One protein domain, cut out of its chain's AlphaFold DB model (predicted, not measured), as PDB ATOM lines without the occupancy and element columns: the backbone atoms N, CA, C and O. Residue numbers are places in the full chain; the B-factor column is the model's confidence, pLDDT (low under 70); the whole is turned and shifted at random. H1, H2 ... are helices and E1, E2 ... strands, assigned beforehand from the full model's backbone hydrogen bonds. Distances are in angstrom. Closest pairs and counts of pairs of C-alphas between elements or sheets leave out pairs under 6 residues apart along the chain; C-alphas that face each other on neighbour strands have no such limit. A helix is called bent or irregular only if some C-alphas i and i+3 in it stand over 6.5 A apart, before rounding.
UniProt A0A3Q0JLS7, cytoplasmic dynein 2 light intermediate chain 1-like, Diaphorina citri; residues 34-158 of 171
ATOM      1  N   PHE A  34     -49.634   1.570 -26.311       79.00
ATOM      2  CA  PHE A  34     -49.142   0.672 -25.268       79.00
ATOM      3  C   PHE A  34     -48.056   1.389 -24.473       79.00
ATOM      4  O   PHE A  34     -47.165   1.987 -25.066       79.00
ATOM      5  N   THR A  35     -48.116   1.321 -23.145       86.12
ATOM      6  CA  THR A  35     -47.103   1.894 -22.250       86.12
ATOM      7  C   THR A  35     -46.679   0.831 -21.250       86.12
ATOM      8  O   THR A  35     -47.524   0.241 -20.580       86.12
ATOM      9  N   LEU A  36     -45.373   0.596 -21.133       89.25
ATOM     10  CA  LEU A  36     -44.818  -0.262 -20.093       89.25
ATOM     11  C   LEU A  36     -44.560   0.568 -18.833       89.25
ATOM     12  O   LEU A  36     -43.876   1.589 -18.878       89.25
ATOM     13  N   VAL A  37     -45.061   0.097 -17.696       92.56
ATOM     14  CA  VAL A  37     -44.768   0.671 -16.379       92.56
ATOM     15  C   VAL A  37     -43.963  -0.347 -15.585       92.56
ATOM     16  O   VAL A  37     -44.433  -1.454 -15.341       92.56
ATOM     17  N   LEU A  38     -42.746   0.018 -15.188       93.38
ATOM     18  CA  LEU A  38     -41.879  -0.807 -14.354       93.38
ATOM     19  C   LEU A  38     -41.813  -0.218 -12.946       93.38
ATOM     20  O   LEU A  38     -41.233   0.848 -12.734       93.38
ATOM     21  N   MET A  39     -42.395  -0.930 -11.983       93.19
ATOM     22  CA  MET A  39     -42.338  -0.557 -10.574       93.19
ATOM     23  C   MET A  39     -41.108  -1.179  -9.903       93.19
ATOM     24  O   MET A  39     -40.934  -2.394  -9.897       93.19
ATOM     25  N   LEU A  40     -40.251  -0.329  -9.347       93.94
ATOM     26  CA  LEU A  40     -38.979  -0.674  -8.725       93.94
ATOM     27  C   LEU A  40     -39.096  -0.546  -7.206       93.94
ATOM     28  O   LEU A  40     -39.460   0.510  -6.694       93.94
ATOM     29  N   ASP A  41     -38.772  -1.607  -6.477       92.50
ATOM     30  CA  ASP A  41     -38.868  -1.635  -5.017       92.50
ATOM     31  C   ASP A  41     -37.650  -0.969  -4.353       92.50
ATOM     32  O   ASP A  41     -36.602  -1.599  -4.175       92.50
ATOM     33  N   LEU A  42     -37.775   0.302  -3.955       93.69
ATOM     34  CA  LEU A  42     -36.653   1.057  -3.384       93.69
ATOM     35  C   LEU A  42     -36.209   0.558  -2.003       93.69
ATOM     36  O   LEU A  42     -35.129   0.939  -1.550       93.69
ATOM     37  N   SER A  43     -36.967  -0.325  -1.341       91.06
ATOM     38  CA  SER A  43     -36.506  -0.935  -0.088       91.06
ATOM     39  C   SER A  43     -35.399  -1.974  -0.304       91.06
ATOM     40  O   SER A  43     -34.792  -2.424   0.664       91.06
ATOM     41  N   ARG A  44     -35.134  -2.388  -1.554       90.75
ATOM     42  CA  ARG A  44     -34.151  -3.426  -1.914       90.75
ATOM     43  C   ARG A  44     -33.146  -2.931  -2.960       90.75
ATOM     44  O   ARG A  44     -32.946  -3.551  -4.000       90.75
ATOM     45  N   LEU A  45     -32.460  -1.823  -2.665       89.62
ATOM     46  CA  LEU A  45     -31.511  -1.180  -3.593       89.62
ATOM     47  C   LEU A  45     -30.409  -2.109  -4.133       89.62
ATOM     48  O   LEU A  45     -29.988  -1.943  -5.274       89.62
ATOM     49  N   ASN A  46     -29.961  -3.088  -3.340       88.75
ATOM     50  CA  ASN A  46     -28.870  -3.990  -3.726       88.75
ATOM     51  C   ASN A  46     -29.232  -4.908  -4.905       88.75
ATOM     52  O   ASN A  46     -28.351  -5.255  -5.686       88.75
ATOM     53  N   SER A  47     -30.499  -5.316  -5.030       88.50
ATOM     54  CA  SER A  47     -30.965  -6.183  -6.122       88.50
ATOM     55  C   SER A  47     -31.719  -5.419  -7.210       88.50
ATOM     56  O   SER A  47     -31.810  -5.896  -8.340       88.50
ATOM     57  N   LEU A  48     -32.191  -4.205  -6.898       90.38
ATOM     58  CA  LEU A  48     -33.002  -3.364  -7.778       90.38
ATOM     59  C   LEU A  48     -32.397  -3.184  -9.172       90.38
ATOM     60  O   LEU A  48     -33.120  -3.272 -10.160       90.38
ATOM     61  N   TRP A  49     -31.088  -2.932  -9.261       89.38
ATOM     62  CA  TRP A  49     -30.420  -2.697 -10.543       89.38
ATOM     63  C   TRP A  49     -30.479  -3.930 -11.448       89.38
ATOM     64  O   TRP A  49     -30.989  -3.866 -12.565       89.38
ATOM     65  N   THR A  50     -30.022  -5.071 -10.931       89.50
ATOM     66  CA  THR A  50     -29.996  -6.343 -11.661       89.50
ATOM     67  C   THR A  50     -31.402  -6.793 -12.054       89.50
ATOM     68  O   THR A  50     -31.608  -7.285 -13.166       89.50
ATOM     69  N   GLU A  51     -32.383  -6.604 -11.167       89.62
ATOM     70  CA  GLU A  51     -33.792  -6.897 -11.446       89.62
ATOM     71  C   GLU A  51     -34.330  -6.011 -12.579       89.62
ATOM     72  O   GLU A  51     -34.931  -6.528 -13.527       89.62
ATOM     73  N   ALA A  52     -34.058  -4.704 -12.532       91.38
ATOM     74  CA  ALA A  52     -34.495  -3.757 -13.551       91.38
ATOM     75  C   ALA A  52     -33.875  -4.058 -14.923       91.38
ATOM     76  O   ALA A  52     -34.603  -4.151 -15.911       91.38
ATOM     77  N   GLU A  53     -32.558  -4.271 -15.000       90.38
ATOM     78  CA  GLU A  53     -31.879  -4.611 -16.259       90.38
ATOM     79  C   GLU A  53     -32.398  -5.921 -16.851       90.38
ATOM     80  O   GLU A  53     -32.702  -5.990 -18.044       90.38
ATOM     81  N   THR A  54     -32.563  -6.947 -16.014       89.12
ATOM     82  CA  THR A  54     -33.082  -8.248 -16.448       89.12
ATOM     83  C   THR A  54     -34.497  -8.115 -17.006       89.12
ATOM     84  O   THR A  54     -34.816  -8.704 -18.042       89.12
ATOM     85  N   PHE A  55     -35.358  -7.342 -16.341       88.69
ATOM     86  CA  PHE A  55     -36.726  -7.110 -16.791       88.69
ATOM     87  C   PHE A  55     -36.753  -6.328 -18.108       88.69
ATOM     88  O   PHE A  55     -37.385  -6.760 -19.074       88.69
ATOM     89  N   LEU A  56     -36.009  -5.224 -18.190       90.25
ATOM     90  CA  LEU A  56     -35.936  -4.393 -19.390       90.25
ATOM     91  C   LEU A  56     -35.389  -5.173 -20.589       90.25
ATOM     92  O   LEU A  56     -35.947  -5.068 -21.680       90.25
ATOM     93  N   ALA A  57     -34.357  -5.998 -20.400       89.12
ATOM     94  CA  ALA A  57     -33.813  -6.844 -21.459       89.12
ATOM     95  C   ALA A  57     -34.841  -7.870 -21.963       89.12
ATOM     96  O   ALA A  57     -35.021  -8.016 -23.174       89.12
ATOM     97  N   LYS A  58     -35.557  -8.543 -21.049       85.94
ATOM     98  CA  LYS A  58     -36.610  -9.512 -21.396       85.94
ATOM     99  C   LYS A  58     -37.717  -8.865 -22.229       85.94
ATOM    100  O   LYS A  58     -38.038  -9.367 -23.306       85.94
ATOM    101  N   PHE A  59     -38.279  -7.751 -21.760       86.06
ATOM    102  CA  PHE A  59     -39.372  -7.071 -22.459       86.06
ATOM    103  C   PHE A  59     -38.920  -6.440 -23.772       86.06
ATOM    104  O   PHE A  59     -39.649  -6.514 -24.756       86.06
ATOM    105  N   ARG A  60     -37.703  -5.890 -23.829       87.38
ATOM    106  CA  ARG A  60     -37.136  -5.382 -25.079       87.38
ATOM    107  C   ARG A  60     -37.078  -6.471 -26.146       87.38
ATOM    108  O   ARG A  60     -37.565  -6.239 -27.245       87.38
ATOM    109  N   ALA A  61     -36.558  -7.653 -25.814       85.31
ATOM    110  CA  ALA A  61     -36.487  -8.767 -26.759       85.31
ATOM    111  C   ALA A  61     -37.878  -9.187 -27.265       85.31
ATOM    112  O   ALA A  61     -38.055  -9.439 -28.454       85.31
ATOM    113  N   ILE A  62     -38.878  -9.211 -26.377       81.75
ATOM    114  CA  ILE A  62     -40.264  -9.527 -26.743       81.75
ATOM    115  C   ILE A  62     -40.831  -8.472 -27.699       81.75
ATOM    116  O   ILE A  62     -41.346  -8.823 -28.759       81.75
ATOM    117  N   PHE A  63     -40.698  -7.188 -27.370       82.00
ATOM    118  CA  PHE A  63     -41.220  -6.107 -28.203       82.00
ATOM    119  C   PHE A  63     -40.503  -5.985 -29.545       82.00
ATOM    120  O   PHE A  63     -41.148  -5.746 -30.558       82.00
ATOM    121  N   GLU A  64     -39.190  -6.199 -29.584       82.19
ATOM    122  CA  GLU A  64     -38.422  -6.206 -30.832       82.19
ATOM    123  C   GLU A  64     -38.758  -7.419 -31.710       82.19
ATOM    124  O   GLU A  64     -38.658  -7.324 -32.931       82.19
ATOM    125  N   SER A  65     -39.202  -8.536 -31.125       81.56
ATOM    126  CA  SER A  65     -39.686  -9.705 -31.875       81.56
ATOM    127  C   SER A  65     -41.118  -9.558 -32.405       81.56
ATOM    128  O   SER A  65     -41.519 -10.316 -33.285       81.56
ATOM    129  N   ASN A  66     -41.888  -8.591 -31.897       77.88
ATOM    130  CA  ASN A  66     -43.282  -8.390 -32.273       77.88
ATOM    131  C   ASN A  66     -43.401  -7.391 -33.437       77.88
ATOM    132  O   ASN A  66     -43.064  -6.213 -33.310       77.88
ATOM    133  N   GLU A  67     -43.906  -7.862 -34.577       76.12
ATOM    134  CA  GLU A  67     -44.008  -7.091 -35.822       76.12
ATOM    135  C   GLU A  67     -44.853  -5.816 -35.674       76.12
ATOM    136  O   GLU A  67     -44.420  -4.736 -36.073       76.12
ATOM    137  N   SER A  68     -45.982  -5.900 -34.969       73.62
ATOM    138  CA  SER A  68     -46.874  -4.754 -34.740       73.62
ATOM    139  C   SER A  68     -46.226  -3.619 -33.930       73.62
ATOM    140  O   SER A  68     -46.498  -2.440 -34.162       73.62
ATOM    141  N   VAL A  69     -45.318  -3.944 -32.999       74.06
ATOM    142  CA  VAL A  69     -44.546  -2.930 -32.259       74.06
ATOM    143  C   VAL A  69     -43.512  -2.283 -33.169       74.06
ATOM    144  O   VAL A  69     -43.309  -1.068 -33.109       74.06
ATOM    145  N   ARG A  70     -42.859  -3.077 -34.025       73.56
ATOM    146  CA  ARG A  70     -41.849  -2.574 -34.964       73.56
ATOM    147  C   ARG A  70     -42.445  -1.574 -35.945       73.56
ATOM    148  O   ARG A  70     -41.826  -0.536 -36.166       73.56
ATOM    149  N   GLU A  71     -43.637  -1.848 -36.470       71.94
ATOM    150  CA  GLU A  71     -44.358  -0.932 -37.365       71.94
ATOM    151  C   GLU A  71     -44.686   0.402 -36.681       71.94
ATOM    152  O   GLU A  71     -44.532   1.469 -37.275       71.94
ATOM    153  N   LYS A  72     -45.062   0.369 -35.398       68.38
ATOM    154  CA  LYS A  72     -45.413   1.573 -34.631       68.38
ATOM    155  C   LYS A  72     -44.231   2.315 -34.027       68.38
ATOM    156  O   LYS A  72     -44.430   3.402 -33.487       68.38
ATOM    157  N   ARG A  73     -43.004   1.799 -34.120       67.38
ATOM    158  CA  ARG A  73     -41.825   2.400 -33.474       67.38
ATOM    159  C   ARG A  73     -41.627   3.880 -33.837       67.38
ATOM    160  O   ARG A  73     -41.237   4.661 -32.974       67.38
ATOM    161  N   GLY A  74     -41.948   4.262 -35.078       60.53
ATOM    162  CA  GLY A  74     -41.896   5.649 -35.565       60.53
ATOM    163  C   GLY A  74     -43.054   6.552 -35.111       60.53
ATOM    164  O   GLY A  74     -42.968   7.765 -35.233       60.53
ATOM    165  N   SER A  75     -44.140   5.999 -34.563       61.88
ATOM    166  CA  SER A  75     -45.251   6.791 -34.001       61.88
ATOM    167  C   SER A  75     -45.008   7.231 -32.553       61.88
ATOM    168  O   SER A  75     -45.632   8.173 -32.073       61.88
ATOM    169  N   PHE A  76     -44.064   6.589 -31.859       62.28
ATOM    170  CA  PHE A  76     -43.689   6.924 -30.483       62.28
ATOM    171  C   PHE A  76     -42.547   7.954 -30.409       62.28
ATOM    172  O   PHE A  76     -42.004   8.194 -29.331       62.28
ATOM    173  N   GLU A  77     -42.186   8.575 -31.539       53.97
ATOM    174  CA  GLU A  77     -41.114   9.578 -31.656       53.97
ATOM    175  C   GLU A  77     -41.307  10.770 -30.708       53.97
ATOM    176  O   GLU A  77     -40.330  11.307 -30.201       53.97
ATOM    177  N   HIS A  78     -42.548  11.121 -30.358       52.75
ATOM    178  CA  HIS A  78     -42.844  12.195 -29.398       52.75
ATOM    179  C   HIS A  78     -42.323  11.936 -27.975       52.75
ATOM    180  O   HIS A  78     -42.149  12.879 -27.209       52.75
ATOM    181  N   PHE A  79     -42.080  10.672 -27.611       53.12
ATOM    182  CA  PHE A  79     -41.481  10.297 -26.326       53.12
ATOM    183  C   PHE A  79     -39.954  10.208 -26.389       53.12
ATOM    184  O   PHE A  79     -39.311   9.977 -25.365       53.12
ATOM    185  N   ARG A  80     -39.356  10.356 -27.576       56.75
ATOM    186  CA  ARG A  80     -37.904  10.346 -27.717       56.75
ATOM    187  C   ARG A  80     -37.366  11.694 -27.257       56.75
ATOM    188  O   ARG A  80     -37.936  12.749 -27.526       56.75
ATOM    189  N   THR A  81     -36.271  11.634 -26.510       53.88
ATOM    190  CA  THR A  81     -35.510  12.810 -26.099       53.88
ATOM    191  C   THR A  81     -35.168  13.663 -27.315       53.88
ATOM    192  O   THR A  81     -34.903  13.129 -28.391       53.88
ATOM    193  N   ALA A  82     -35.195  14.987 -27.121       50.06
ATOM    194  CA  ALA A  82     -34.981  15.971 -28.172       50.06
ATOM    195  C   ALA A  82     -33.799  15.583 -29.064       50.06
ATOM    196  O   ALA A  82     -32.711  15.252 -28.579       50.06
ATOM    197  N   ASP A  83     -34.039  15.652 -30.369       51.50
ATOM    198  CA  ASP A  83     -33.153  15.232 -31.448       51.50
ATOM    199  C   ASP A  83     -31.883  16.112 -31.556       51.50
ATOM    200  O   ASP A  83     -31.287  16.226 -32.615       51.50
ATOM    201  N   GLU A  84     -31.399  16.705 -30.462       53.94
ATOM    202  CA  GLU A  84     -30.171  17.513 -30.385       53.94
ATOM    203  C   GLU A  84     -29.331  17.247 -29.114       53.94
ATOM    204  O   GLU A  84     -28.393  17.986 -28.819       53.94
ATOM    205  N   HIS A  85     -29.611  16.189 -28.339       60.62
ATOM    206  CA  HIS A  85     -28.804  15.906 -27.142       60.62
ATOM    207  C   HIS A  85     -27.421  15.325 -27.489       60.62
ATOM    208  O   HIS A  85     -27.296  14.418 -28.314       60.62
ATOM    209  N   ARG A  86     -26.374  15.786 -26.792       61.34
ATOM    210  CA  ARG A  86     -24.975  15.331 -26.952       61.34
ATOM    211  C   ARG A  86     -24.805  13.809 -26.804       61.34
ATOM    212  O   ARG A  86     -23.897  13.231 -27.393       61.34
ATOM    213  N   ASP A  87     -25.713  13.172 -26.071       63.12
ATOM    214  CA  ASP A  87     -25.652  11.758 -25.685       63.12
ATOM    215  C   ASP A  87     -26.485  10.832 -26.584       63.12
ATOM    216  O   ASP A  87     -26.697   9.668 -26.245       63.12
ATOM    217  N   LYS A  88     -26.933  11.304 -27.755       63.53
ATOM    218  CA  LYS A  88     -27.706  10.510 -28.730       63.53
ATOM    219  C   LYS A  88     -27.144   9.113 -29.002       63.53
ATOM    220  O   LYS A  88     -27.913   8.174 -29.171       63.53
ATOM    221  N   GLY A  89     -25.818   8.969 -29.042       62.28
ATOM    222  CA  GLY A  89     -25.159   7.683 -29.292       62.28
ATOM    223  C   GLY A  89     -25.294   6.665 -28.152       62.28
ATOM    224  O   GLY A  89     -25.103   5.474 -28.380       62.28
ATOM    225  N   LEU A  90     -25.630   7.114 -26.939       67.19
ATOM    226  CA  LEU A  90     -25.773   6.277 -25.744       67.19
ATOM    227  C   LEU A  90     -27.235   5.910 -25.453       67.19
ATOM    228  O   LEU A  90     -27.498   4.920 -24.767       67.19
ATOM    229  N   ILE A  91     -28.192   6.683 -25.975       76.50
ATOM    230  CA  ILE A  91     -29.619   6.465 -25.737       76.50
ATOM    231  C   ILE A  91     -30.117   5.320 -26.622       76.50
ATOM    232  O   ILE A  91     -30.173   5.406 -27.849       76.50
ATOM    233  N   ARG A  92     -30.551   4.239 -25.980       77.50
ATOM    234  CA  ARG A  92     -31.219   3.102 -26.615       77.50
ATOM    235  C   ARG A  92     -32.690   3.146 -26.248       77.50
ATOM    236  O   ARG A  92     -33.141   2.421 -25.363       77.50
ATOM    237  N   THR A  93     -33.447   3.985 -26.951       80.12
ATOM    238  CA  THR A  93     -34.879   4.163 -26.682       80.12
ATOM    239  C   THR A  93     -35.608   2.821 -26.634       80.12
ATOM    240  O   THR A  93     -35.350   1.901 -27.431       80.12
ATOM    241  N   PHE A  94     -36.479   2.674 -25.643       85.06
ATOM    242  CA  PHE A  94     -37.304   1.486 -25.503       85.06
ATOM    243  C   PHE A  94     -38.304   1.398 -26.678       85.06
ATOM    244  O   PHE A  94     -38.714   2.440 -27.195       85.06
ATOM    245  N   PRO A  95     -38.671   0.197 -27.172       82.31
ATOM    246  CA  PRO A  95     -39.538   0.067 -28.356       82.31
ATOM    247  C   PRO A  95     -40.958   0.629 -28.180       82.31
ATOM    248  O   PRO A  95     -41.638   0.895 -29.165       82.31
ATOM    249  N   VAL A  96     -41.387   0.799 -26.930       84.38
ATOM    250  CA  VAL A  96     -42.675   1.361 -26.511       84.38
ATOM    251  C   VAL A  96     -42.433   2.404 -25.409       84.38
ATOM    252  O   VAL A  96     -41.399   2.319 -24.738       84.38
ATOM    253  N   PRO A  97     -43.353   3.359 -25.179       87.19
ATOM    254  CA  PRO A  97     -43.297   4.254 -24.025       87.19
ATOM    255  C   PRO A  97     -43.037   3.496 -22.715       87.19
ATOM    256  O   PRO A  97     -43.677   2.478 -22.440       87.19
ATOM    257  N   LEU A  98     -42.088   3.992 -21.918       89.56
ATOM    258  CA  LEU A  98     -41.637   3.362 -20.677       89.56
ATOM    259  C   LEU A  98     -41.678   4.363 -19.518       89.56
ATOM    260  O   LEU A  98     -41.157   5.476 -19.618       89.56
ATOM    261  N   ILE A  99     -42.252   3.936 -18.395       92.31
ATOM    262  CA  ILE A  99     -42.268   4.677 -17.133       92.31
ATOM    263  C   ILE A  99     -41.603   3.818 -16.060       92.31
ATOM    264  O   ILE A  99     -42.032   2.694 -15.803       92.31
ATOM    265  N   LEU A 100     -40.574   4.353 -15.412       94.62
ATOM    266  CA  LEU A 100     -39.956   3.778 -14.223       94.62
ATOM    267  C   LEU A 100     -40.572   4.427 -12.981       94.62
ATOM    268  O   LEU A 100     -40.556   5.650 -12.846       94.62
ATOM    269  N   ILE A 101     -41.095   3.621 -12.059       95.69
ATOM    270  CA  ILE A 101     -41.685   4.098 -10.803       95.69
ATOM    271  C   ILE A 101     -40.911   3.503  -9.631       95.69
ATOM    272  O   ILE A 101     -41.019   2.314  -9.359       95.69
ATOM    273  N   GLY A 102     -40.161   4.321  -8.898       95.38
ATOM    274  CA  GLY A 102     -39.554   3.931  -7.627       95.38
ATOM    275  C   GLY A 102     -40.596   3.900  -6.509       95.38
ATOM    276  O   GLY A 102     -40.989   4.953  -6.013       95.38
ATOM    277  N   GLY A 103     -41.052   2.708  -6.131       94.44
ATOM    278  CA  GLY A 103     -42.007   2.468  -5.048       94.44
ATOM    279  C   GLY A 103     -41.364   2.465  -3.658       94.44
ATOM    280  O   GLY A 103     -40.147   2.368  -3.528       94.44
ATOM    281  N   LYS A 104     -42.199   2.524  -2.611       94.19
ATOM    282  CA  LYS A 104     -41.782   2.613  -1.193       94.19
ATOM    283  C   LYS A 104     -40.829   3.783  -0.925       94.19
ATOM    284  O   LYS A 104     -39.819   3.647  -0.229       94.19
ATOM    285  N   TYR A 105     -41.134   4.936  -1.523       94.12
ATOM    286  CA  TYR A 105     -40.306   6.131  -1.394       94.12
ATOM    287  C   TYR A 105     -40.147   6.602   0.061       94.12
ATOM    288  O   TYR A 105     -39.092   7.100   0.421       94.12
ATOM    289  N   ASP A 106     -41.136   6.362   0.917       93.06
ATOM    290  CA  ASP A 106     -41.087   6.605   2.364       93.06
ATOM    291  C   ASP A 106     -39.910   5.887   3.054       93.06
ATOM    292  O   ASP A 106     -39.197   6.477   3.865       93.06
ATOM    293  N   LEU A 107     -39.632   4.631   2.694       92.75
ATOM    294  CA  LEU A 107     -38.465   3.907   3.209       92.75
ATOM    295  C   LEU A 107     -37.169   4.441   2.601       92.75
ATOM    296  O   LEU A 107     -36.148   4.535   3.280       92.75
ATOM    297  N   PHE A 108     -37.215   4.801   1.319       92.94
ATOM    298  CA  PHE A 108     -36.070   5.345   0.601       92.94
ATOM    299  C   PHE A 108     -35.634   6.712   1.137       92.94
ATOM    300  O   PHE A 108     -34.439   6.972   1.260       92.94
ATOM    301  N   GLU A 109     -36.584   7.582   1.479       91.31
ATOM    302  CA  GLU A 109     -36.348   8.929   1.992       91.31
ATOM    303  C   GLU A 109     -35.556   8.914   3.306       91.31
ATOM    304  O   GLU A 109     -34.694   9.771   3.518       91.31
ATOM    305  N   ASN A 110     -35.766   7.887   4.127       91.38
ATOM    306  CA  ASN A 110     -35.097   7.697   5.413       91.38
ATOM    307  C   ASN A 110     -33.672   7.117   5.306       91.38
ATOM    308  O   ASN A 110     -32.991   6.961   6.319       91.38
ATOM    309  N   LEU A 111     -33.186   6.804   4.100       91.81
ATOM    310  CA  LEU A 111     -31.827   6.300   3.897       91.81
ATOM    311  C   LEU A 111     -30.763   7.400   4.014       91.81
ATOM    312  O   LEU A 111     -31.019   8.593   3.828       91.81
ATOM    313  N   GLU A 112     -29.518   6.972   4.237       93.94
ATOM    314  CA  GLU A 112     -28.358   7.862   4.287       93.94
ATOM    315  C   GLU A 112     -28.224   8.701   3.000       93.94
ATOM    316  O   GLU A 112     -28.360   8.161   1.892       93.94
ATOM    317  N   PRO A 113     -27.883  10.002   3.098       92.94
ATOM    318  CA  PRO A 113     -27.832  10.908   1.947       92.94
ATOM    319  C   PRO A 113     -26.972  10.403   0.782       92.94
ATOM    320  O   PRO A 113     -27.367  10.524  -0.378       92.94
ATOM    321  N   ASN A 114     -25.828   9.781   1.079       92.69
ATOM    322  CA  ASN A 114     -24.928   9.240   0.060       92.69
ATOM    323  C   ASN A 114     -25.563   8.077  -0.715       92.69
ATOM    324  O   ASN A 114     -25.482   8.043  -1.943       92.69
ATOM    325  N   LYS A 115     -26.256   7.164  -0.022       91.06
ATOM    326  CA  LYS A 115     -26.958   6.039  -0.659       91.06
ATOM    327  C   LYS A 115     -28.103   6.535  -1.534       91.06
ATOM    328  O   LYS A 115     -28.232   6.086  -2.672       91.06
ATOM    329  N   LYS A 116     -28.872   7.519  -1.053       92.44
ATOM    330  CA  LYS A 116     -29.935   8.160  -1.842       92.44
ATOM    331  C   LYS A 116     -29.380   8.816  -3.101       92.44
ATOM    332  O   LYS A 116     -29.911   8.596  -4.185       92.44
ATOM    333  N   ARG A 117     -28.291   9.580  -2.974       93.12
ATOM    334  CA  ARG A 117     -27.644  10.255  -4.107       93.12
ATOM    335  C   ARG A 117     -27.246   9.260  -5.194       93.12
ATOM    336  O   ARG A 117     -27.618   9.468  -6.346       93.12
ATOM    337  N   ILE A 118     -26.539   8.194  -4.825       92.62
ATOM    338  CA  ILE A 118     -26.082   7.168  -5.771       92.62
ATOM    339  C   ILE A 118     -27.283   6.476  -6.420       92.62
ATOM    340  O   ILE A 118     -27.356   6.395  -7.643       92.62
ATOM    341  N   ALA A 119     -28.270   6.046  -5.631       92.94
ATOM    342  CA  ALA A 119     -29.451   5.365  -6.154       92.94
ATOM    343  C   ALA A 119     -30.242   6.237  -7.141       92.94
ATOM    344  O   ALA A 119     -30.593   5.777  -8.225       92.94
ATOM    345  N   VAL A 120     -30.473   7.513  -6.816       93.00
ATOM    346  CA  VAL A 120     -31.164   8.440  -7.722       93.00
ATOM    347  C   VAL A 120     -30.346   8.685  -8.994       93.00
ATOM    348  O   VAL A 120     -30.932   8.760 -10.072       93.00
ATOM    349  N   GLN A 121     -29.016   8.793  -8.905       93.12
ATOM    350  CA  GLN A 121     -28.154   8.916 -10.087       93.12
ATOM    351  C   GLN A 121     -28.266   7.686 -10.996       93.12
ATOM    352  O   GLN A 121     -28.467   7.847 -12.200       93.12
ATOM    353  N   CYS A 122     -28.225   6.477 -10.433       92.06
ATOM    354  CA  CYS A 122     -28.395   5.238 -11.192       92.06
ATOM    355  C   CYS A 122     -29.782   5.152 -11.841       92.06
ATOM    356  O   CYS A 122     -29.887   4.844 -13.024       92.06
ATOM    357  N   LEU A 123     -30.849   5.470 -11.103       93.12
ATOM    358  CA  LEU A 123     -32.218   5.464 -11.629       93.12
ATOM    359  C   LEU A 123     -32.410   6.485 -12.753       93.12
ATOM    360  O   LEU A 123     -33.032   6.168 -13.765       93.12
ATOM    361  N   ARG A 124     -31.858   7.697 -12.601       91.31
ATOM    362  CA  ARG A 124     -31.889   8.718 -13.658       91.31
ATOM    363  C   ARG A 124     -31.131   8.263 -14.892       91.31
ATOM    364  O   ARG A 124     -31.649   8.409 -15.992       91.31
ATOM    365  N   TYR A 125     -29.947   7.681 -14.715       91.00
ATOM    366  CA  TYR A 125     -29.185   7.114 -15.821       91.00
ATOM    367  C   TYR A 125     -29.983   6.015 -16.532       91.00
ATOM    368  O   TYR A 125     -30.138   6.075 -17.748       91.00
ATOM    369  N   LEU A 126     -30.571   5.072 -15.785       90.88
ATOM    370  CA  LEU A 126     -31.384   3.988 -16.341       90.88
ATOM    371  C   LEU A 126     -32.586   4.512 -17.135       90.88
ATOM    372  O   LEU A 126     -32.878   4.004 -18.220       90.88
ATOM    373  N   ALA A 127     -33.267   5.532 -16.611       90.38
ATOM    374  CA  ALA A 127     -34.368   6.188 -17.299       90.38
ATOM    375  C   ALA A 127     -33.882   6.851 -18.593       90.38
ATOM    376  O   ALA A 127     -34.416   6.588 -19.668       90.38
ATOM    377  N   HIS A 128     -32.806   7.633 -18.506       86.31
ATOM    378  CA  HIS A 128     -32.244   8.377 -19.625       86.31
ATOM    379  C   HIS A 128     -31.798   7.461 -20.773       86.31
ATOM    380  O   HIS A 128     -32.225   7.653 -21.910       86.31
ATOM    381  N   VAL A 129     -31.015   6.413 -20.490       87.75
ATOM    382  CA  VAL A 129     -30.519   5.503 -21.539       87.75
ATOM    383  C   VAL A 129     -31.627   4.694 -22.205       87.75
ATOM    384  O   VAL A 129     -31.459   4.270 -23.346       87.75
ATOM    385  N   ASN A 130     -32.765   4.489 -21.533       88.12
ATOM    386  CA  ASN A 130     -33.924   3.812 -22.116       88.12
ATOM    387  C   ASN A 130     -34.960   4.780 -22.715       88.12
ATOM    388  O   ASN A 130     -35.937   4.310 -23.298       88.12
ATOM    389  N   GLY A 131     -34.764   6.100 -22.613       85.75
ATOM    390  CA  GLY A 131     -35.761   7.094 -23.028       85.75
ATOM    391  C   GLY A 131     -37.059   7.010 -22.214       85.75
ATOM    392  O   GLY A 131     -38.145   7.123 -22.772       85.75
ATOM    393  N   ALA A 132     -36.948   6.728 -20.916       89.44
ATOM    394  CA  ALA A 132     -38.069   6.547 -20.003       89.44
ATOM    395  C   ALA A 132     -38.260   7.743 -19.065       89.44
ATOM    396  O   ALA A 132     -37.310   8.450 -18.726       89.44
ATOM    397  N   SER A 133     -39.482   7.896 -18.561       89.50
ATOM    398  CA  SER A 133     -39.798   8.820 -17.466       89.50
ATOM    399  C   SER A 133     -39.519   8.157 -16.116       89.50
ATOM    400  O   SER A 133     -39.850   6.988 -15.934       89.50
ATOM    401  N   LEU A 134     -38.961   8.893 -15.150       92.81
ATOM    402  CA  LEU A 134     -38.751   8.415 -13.777       92.81
ATOM    403  C   LEU A 134     -39.689   9.126 -12.800       92.81
ATOM    404  O   LEU A 134     -39.738  10.356 -12.758       92.81
ATOM    405  N   LEU A 135     -40.386   8.351 -11.974       93.88
ATOM    406  CA  LEU A 135     -41.282   8.830 -10.926       93.88
ATOM    407  C   LEU A 135     -40.992   8.128  -9.608       93.88
ATOM    408  O   LEU A 135     -40.493   7.006  -9.582       93.88
ATOM    409  N   PHE A 136     -41.358   8.781  -8.513       94.69
ATOM    410  CA  PHE A 136     -41.319   8.195  -7.181       94.69
ATOM    411  C   PHE A 136     -42.733   8.048  -6.639       94.69
ATOM    412  O   PHE A 136     -43.591   8.901  -6.870       94.69
ATOM    413  N   HIS A 137     -42.964   6.950  -5.928       95.19
ATOM    414  CA  HIS A 137     -44.251   6.573  -5.383       95.19
ATOM    415  C   HIS A 137     -44.096   6.063  -3.948       95.19
ATOM    416  O   HIS A 137     -43.258   5.207  -3.653       95.19
ATOM    417  N   SER A 138     -44.963   6.536  -3.063       94.44
ATOM    418  CA  SER A 138     -45.216   5.928  -1.761       94.44
ATOM    419  C   SER A 138     -46.721   5.865  -1.557       94.44
ATOM    420  O   SER A 138     -47.415   6.834  -1.849       94.44
ATOM    421  N   SER A 139     -47.220   4.745  -1.038       92.94
ATOM    422  CA  SER A 139     -48.621   4.614  -0.632       92.94
ATOM    423  C   SER A 139     -48.955   5.453   0.605       92.94
ATOM    424  O   SER A 139     -50.132   5.697   0.865       92.94
ATOM    425  N   LEU A 140     -47.938   5.896   1.352       93.12
ATOM    426  CA  LEU A 140     -48.085   6.705   2.561       93.12
ATOM    427  C   LEU A 140     -48.147   8.209   2.264       93.12
ATOM    428  O   LEU A 140     -48.618   8.972   3.102       93.12
ATOM    429  N   ASP A 141     -47.708   8.632   1.076       92.44
ATOM    430  CA  ASP A 141     -47.734  10.032   0.653       92.44
ATOM    431  C   ASP A 141     -48.868  10.268  -0.367       92.44
ATOM    432  O   ASP A 141     -48.741   9.903  -1.545       92.44
ATOM    433  N   PRO A 142     -49.980  10.918   0.031       92.69
ATOM    434  CA  PRO A 142     -51.108  11.167  -0.865       92.69
ATOM    435  C   PRO A 142     -50.743  12.065  -2.058       92.69
ATOM    436  O   PRO A 142     -51.367  11.954  -3.119       92.69
ATOM    437  N   GLY A 143     -49.730  12.926  -1.925       93.00
ATOM    438  CA  GLY A 143     -49.215  13.758  -3.009       93.00
ATOM    439  C   GLY A 143     -48.536  12.922  -4.092       93.00
ATOM    440  O   GLY A 143     -48.832  13.093  -5.281       93.00
ATOM    441  N   LEU A 144     -47.694  11.963  -3.700       91.94
ATOM    442  CA  LEU A 144     -47.047  11.034  -4.636       91.94
ATOM    443  C   LEU A 144     -48.049  10.070  -5.282       91.94
ATOM    444  O   LEU A 144     -47.957   9.809  -6.488       91.94
ATOM    445  N   VAL A 145     -49.043   9.586  -4.529       93.88
ATOM    446  CA  VAL A 145     -50.138   8.765  -5.077       93.88
ATOM    447  C   VAL A 145     -50.902   9.535  -6.152       93.88
ATOM    448  O   VAL A 145     -51.118   9.010  -7.248       93.88
ATOM    449  N   LYS A 146     -51.284  10.786  -5.865       92.88
ATOM    450  CA  LYS A 146     -51.997  11.639  -6.821       92.88
ATOM    451  C   LYS A 146     -51.161  11.875  -8.078       92.88
ATOM    452  O   LYS A 146     -51.644  11.617  -9.173       92.88
ATOM    453  N   ARG A 147     -49.890  12.260  -7.926       90.81
ATOM    454  CA  ARG A 147     -48.985  12.499  -9.062       90.81
ATOM    455  C   ARG A 147     -48.810  11.262  -9.941       90.81
ATOM    456  O   ARG A 147     -48.835  11.374 -11.163       90.81
ATOM    457  N   THR A 148     -48.658  10.087  -9.329       92.38
ATOM    458  CA  THR A 148     -48.556   8.816 -10.063       92.38
ATOM    459  C   THR A 148     -49.825   8.570 -10.879       92.38
ATOM    460  O   THR A 148     -49.749   8.278 -12.069       92.38
ATOM    461  N   ARG A 149     -50.998   8.744 -10.258       91.19
ATOM    462  CA  ARG A 149     -52.299   8.569 -10.913       91.19
ATOM    463  C   ARG A 149     -52.502   9.543 -12.073       91.19
ATOM    464  O   ARG A 149     -52.949   9.119 -13.131       91.19
ATOM    465  N   ASP A 150     -52.163  10.814 -11.885       90.00
ATOM    466  CA  ASP A 150     -52.317  11.849 -12.911       90.00
ATOM    467  C   ASP A 150     -51.468  11.526 -14.148       90.00
ATOM    468  O   ASP A 150     -51.945  11.642 -15.277       90.00
ATOM    469  N   ILE A 151     -50.243  11.033 -13.943       88.19
ATOM    470  CA  ILE A 151     -49.376  10.621 -15.048       88.19
ATOM    471  C   ILE A 151     -49.908   9.356 -15.721       88.19
ATOM    472  O   ILE A 151     -50.018   9.332 -16.942       88.19
ATOM    473  N   LEU A 152     -50.302   8.326 -14.970       88.50
ATOM    474  CA  LEU A 152     -50.889   7.123 -15.573       88.50
ATOM    475  C   LEU A 152     -52.153   7.448 -16.386       88.50
ATOM    476  O   LEU A 152     -52.321   6.921 -17.481       88.50
ATOM    477  N   ASN A 153     -52.992   8.369 -15.905       88.00
ATOM    478  CA  ASN A 153     -54.157   8.855 -16.645       88.00
ATOM    479  C   ASN A 153     -53.768   9.579 -17.941       88.00
ATOM    480  O   ASN A 153     -54.436   9.398 -18.957       88.00
ATOM    481  N   HIS A 154     -52.692  10.369 -17.925       84.06
ATOM    482  CA  HIS A 154     -52.175  11.019 -19.128       84.06
ATOM    483  C   HIS A 154     -51.746   9.995 -20.183       84.06
ATOM    484  O   HIS A 154     -52.153  10.103 -21.335       84.06
ATOM    485  N   TYR A 155     -51.003   8.955 -19.794       80.69
ATOM    486  CA  TYR A 155     -50.603   7.892 -20.724       80.69
ATOM    487  C   TYR A 155     -51.784   7.027 -21.190       80.69
ATOM    488  O   TYR A 155     -51.783   6.556 -22.324       80.69
ATOM    489  N   ALA A 156     -52.794   6.829 -20.340       81.12
ATOM    490  CA  ALA A 156     -53.974   6.031 -20.663       81.12
ATOM    491  C   ALA A 156     -54.953   6.743 -21.613       81.12
ATOM    492  O   ALA A 156     -55.559   6.093 -22.461       81.12
ATOM    493  N   PHE A 157     -55.124   8.061 -21.468       81.25
ATOM    494  CA  PHE A 157     -56.210   8.806 -22.124       81.25
ATOM    495  C   PHE A 157     -55.750  10.043 -22.901       81.25
ATOM    496  O   PHE A 157     -56.585  10.778 -23.419       81.25
ATOM    497  N   SER A 158     -54.442  10.315 -22.974       66.88
ATOM    498  CA  SER A 158     -53.898  11.564 -23.537       66.88
ATOM    499  C   SER A 158     -54.530  12.821 -22.921       66.88
ATOM    500  O   SER A 158     -54.643  13.857 -23.575       66.88
TER     501      SER A 158
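What this domain is: This is residues 34 to 158 of the 171 residues of the protein "cytoplasmic dynein 2 light intermediate chain 1-like" of Diaphorina citri (UniProt A0A3Q0JLS7). A small wall of three parallel strands is covered by helices on both faces: H1 and H4 run side by side over one face, and H5 runs over the other. H2 turns off at a steep tilt from the far end of H1, and the loop of residues 80 to 97 leads from it back to the sheet. The printed part has 125 residues, with five named helices and three named strands in the order E1 H1 H2 E2 H3 H4 E3 H5; the sheet's order is E1 E2 E3, and the class is mostly helix. It is compact, with a radius of gyration of the C-alphas of 15.2 A and spans of 44 by 31 by 29 A.

How they stand to each other: The sheet holds E1, residues 36 to 41, E2, residues 98 to 103, and E3, residues 133 to 136. E1 and E2 are parallel at 22 degrees, with N 38 and O 99 2.8 A apart, within hydrogen-bond range. E2 and E3 are parallel at 14 degrees, with N 100 and O 133 at 2.8 A. H1, residues 42 to 65, is on the sheet at a height of 6.7 A and runs along the strands; its closest C-alphas to E1 are those of Leu 48 and Leu 40, 6.6 A. H1 is irregular, C-alphas 43 and 46 being 9.0 A apart, and so is H2, residues 67 to 79, with C-alphas 75 and 78 7.5 A apart. H1 and H2 only just touch, with 3 pairs of C-alphas within 8 A, and only at the corner by their link, closest at Phe 63 and Val 69, 6.1 A. H3, residues 105 to 109, only grazes the sheet and touches H1, closest at the C-alphas of Phe 108 and Leu 42, 5.9 A. H4, residues 113 to 130, is on the same face as H1, over E2 and E3, at a height of 10.0 A. H1 and H4 are close but not clearly touching, at a shallow tilt of 3 degrees, the same way; their closest C-alphas, Leu 45 and Ala 119, are 7.3 A apart. H5, residues 142 to 157, is on the opposite face at a height of 9.9 A, giving three layers, helices on both faces of a sheet; its closest C-alphas to E3 are Leu 144 and Phe 136, 6.9 A. E1, H1 H2, E2 and E2, H3 H4, E3 are strand-helix-strand units, parallel neighbour strands joined through helices, with right-handed crossovers. Every O i to N i+4 pair is within hydrogen-bond range in H3, H4 and H5, against 16 of 20 in H1 and 3 of 9 in H2, where 5 of 10 O i to N i+3 pairs are.

Where its parts are: E1 begins at C-alpha 36, (-44.818, -0.262, -20.093), and spans 16.3 A. H1 spans 30.6 A, H2 20.0 A, E2 15.7 A, H3 5.9 A, H4 25.8 A and E3 10.4 A. H5 spans 22.0 A and ends at C-alpha 157, (-56.210, 8.806, -22.124).

The domain as a whole: The C-alphas of Glu 67 and Glu 112 are the two farthest apart, 45.6 A. The printed part has no cut, and the link from H2 to E2, 18 residues, is long. The mean pLDDT of the printed part is 84.2; residues 72 to 90 and residue 158 are under 70.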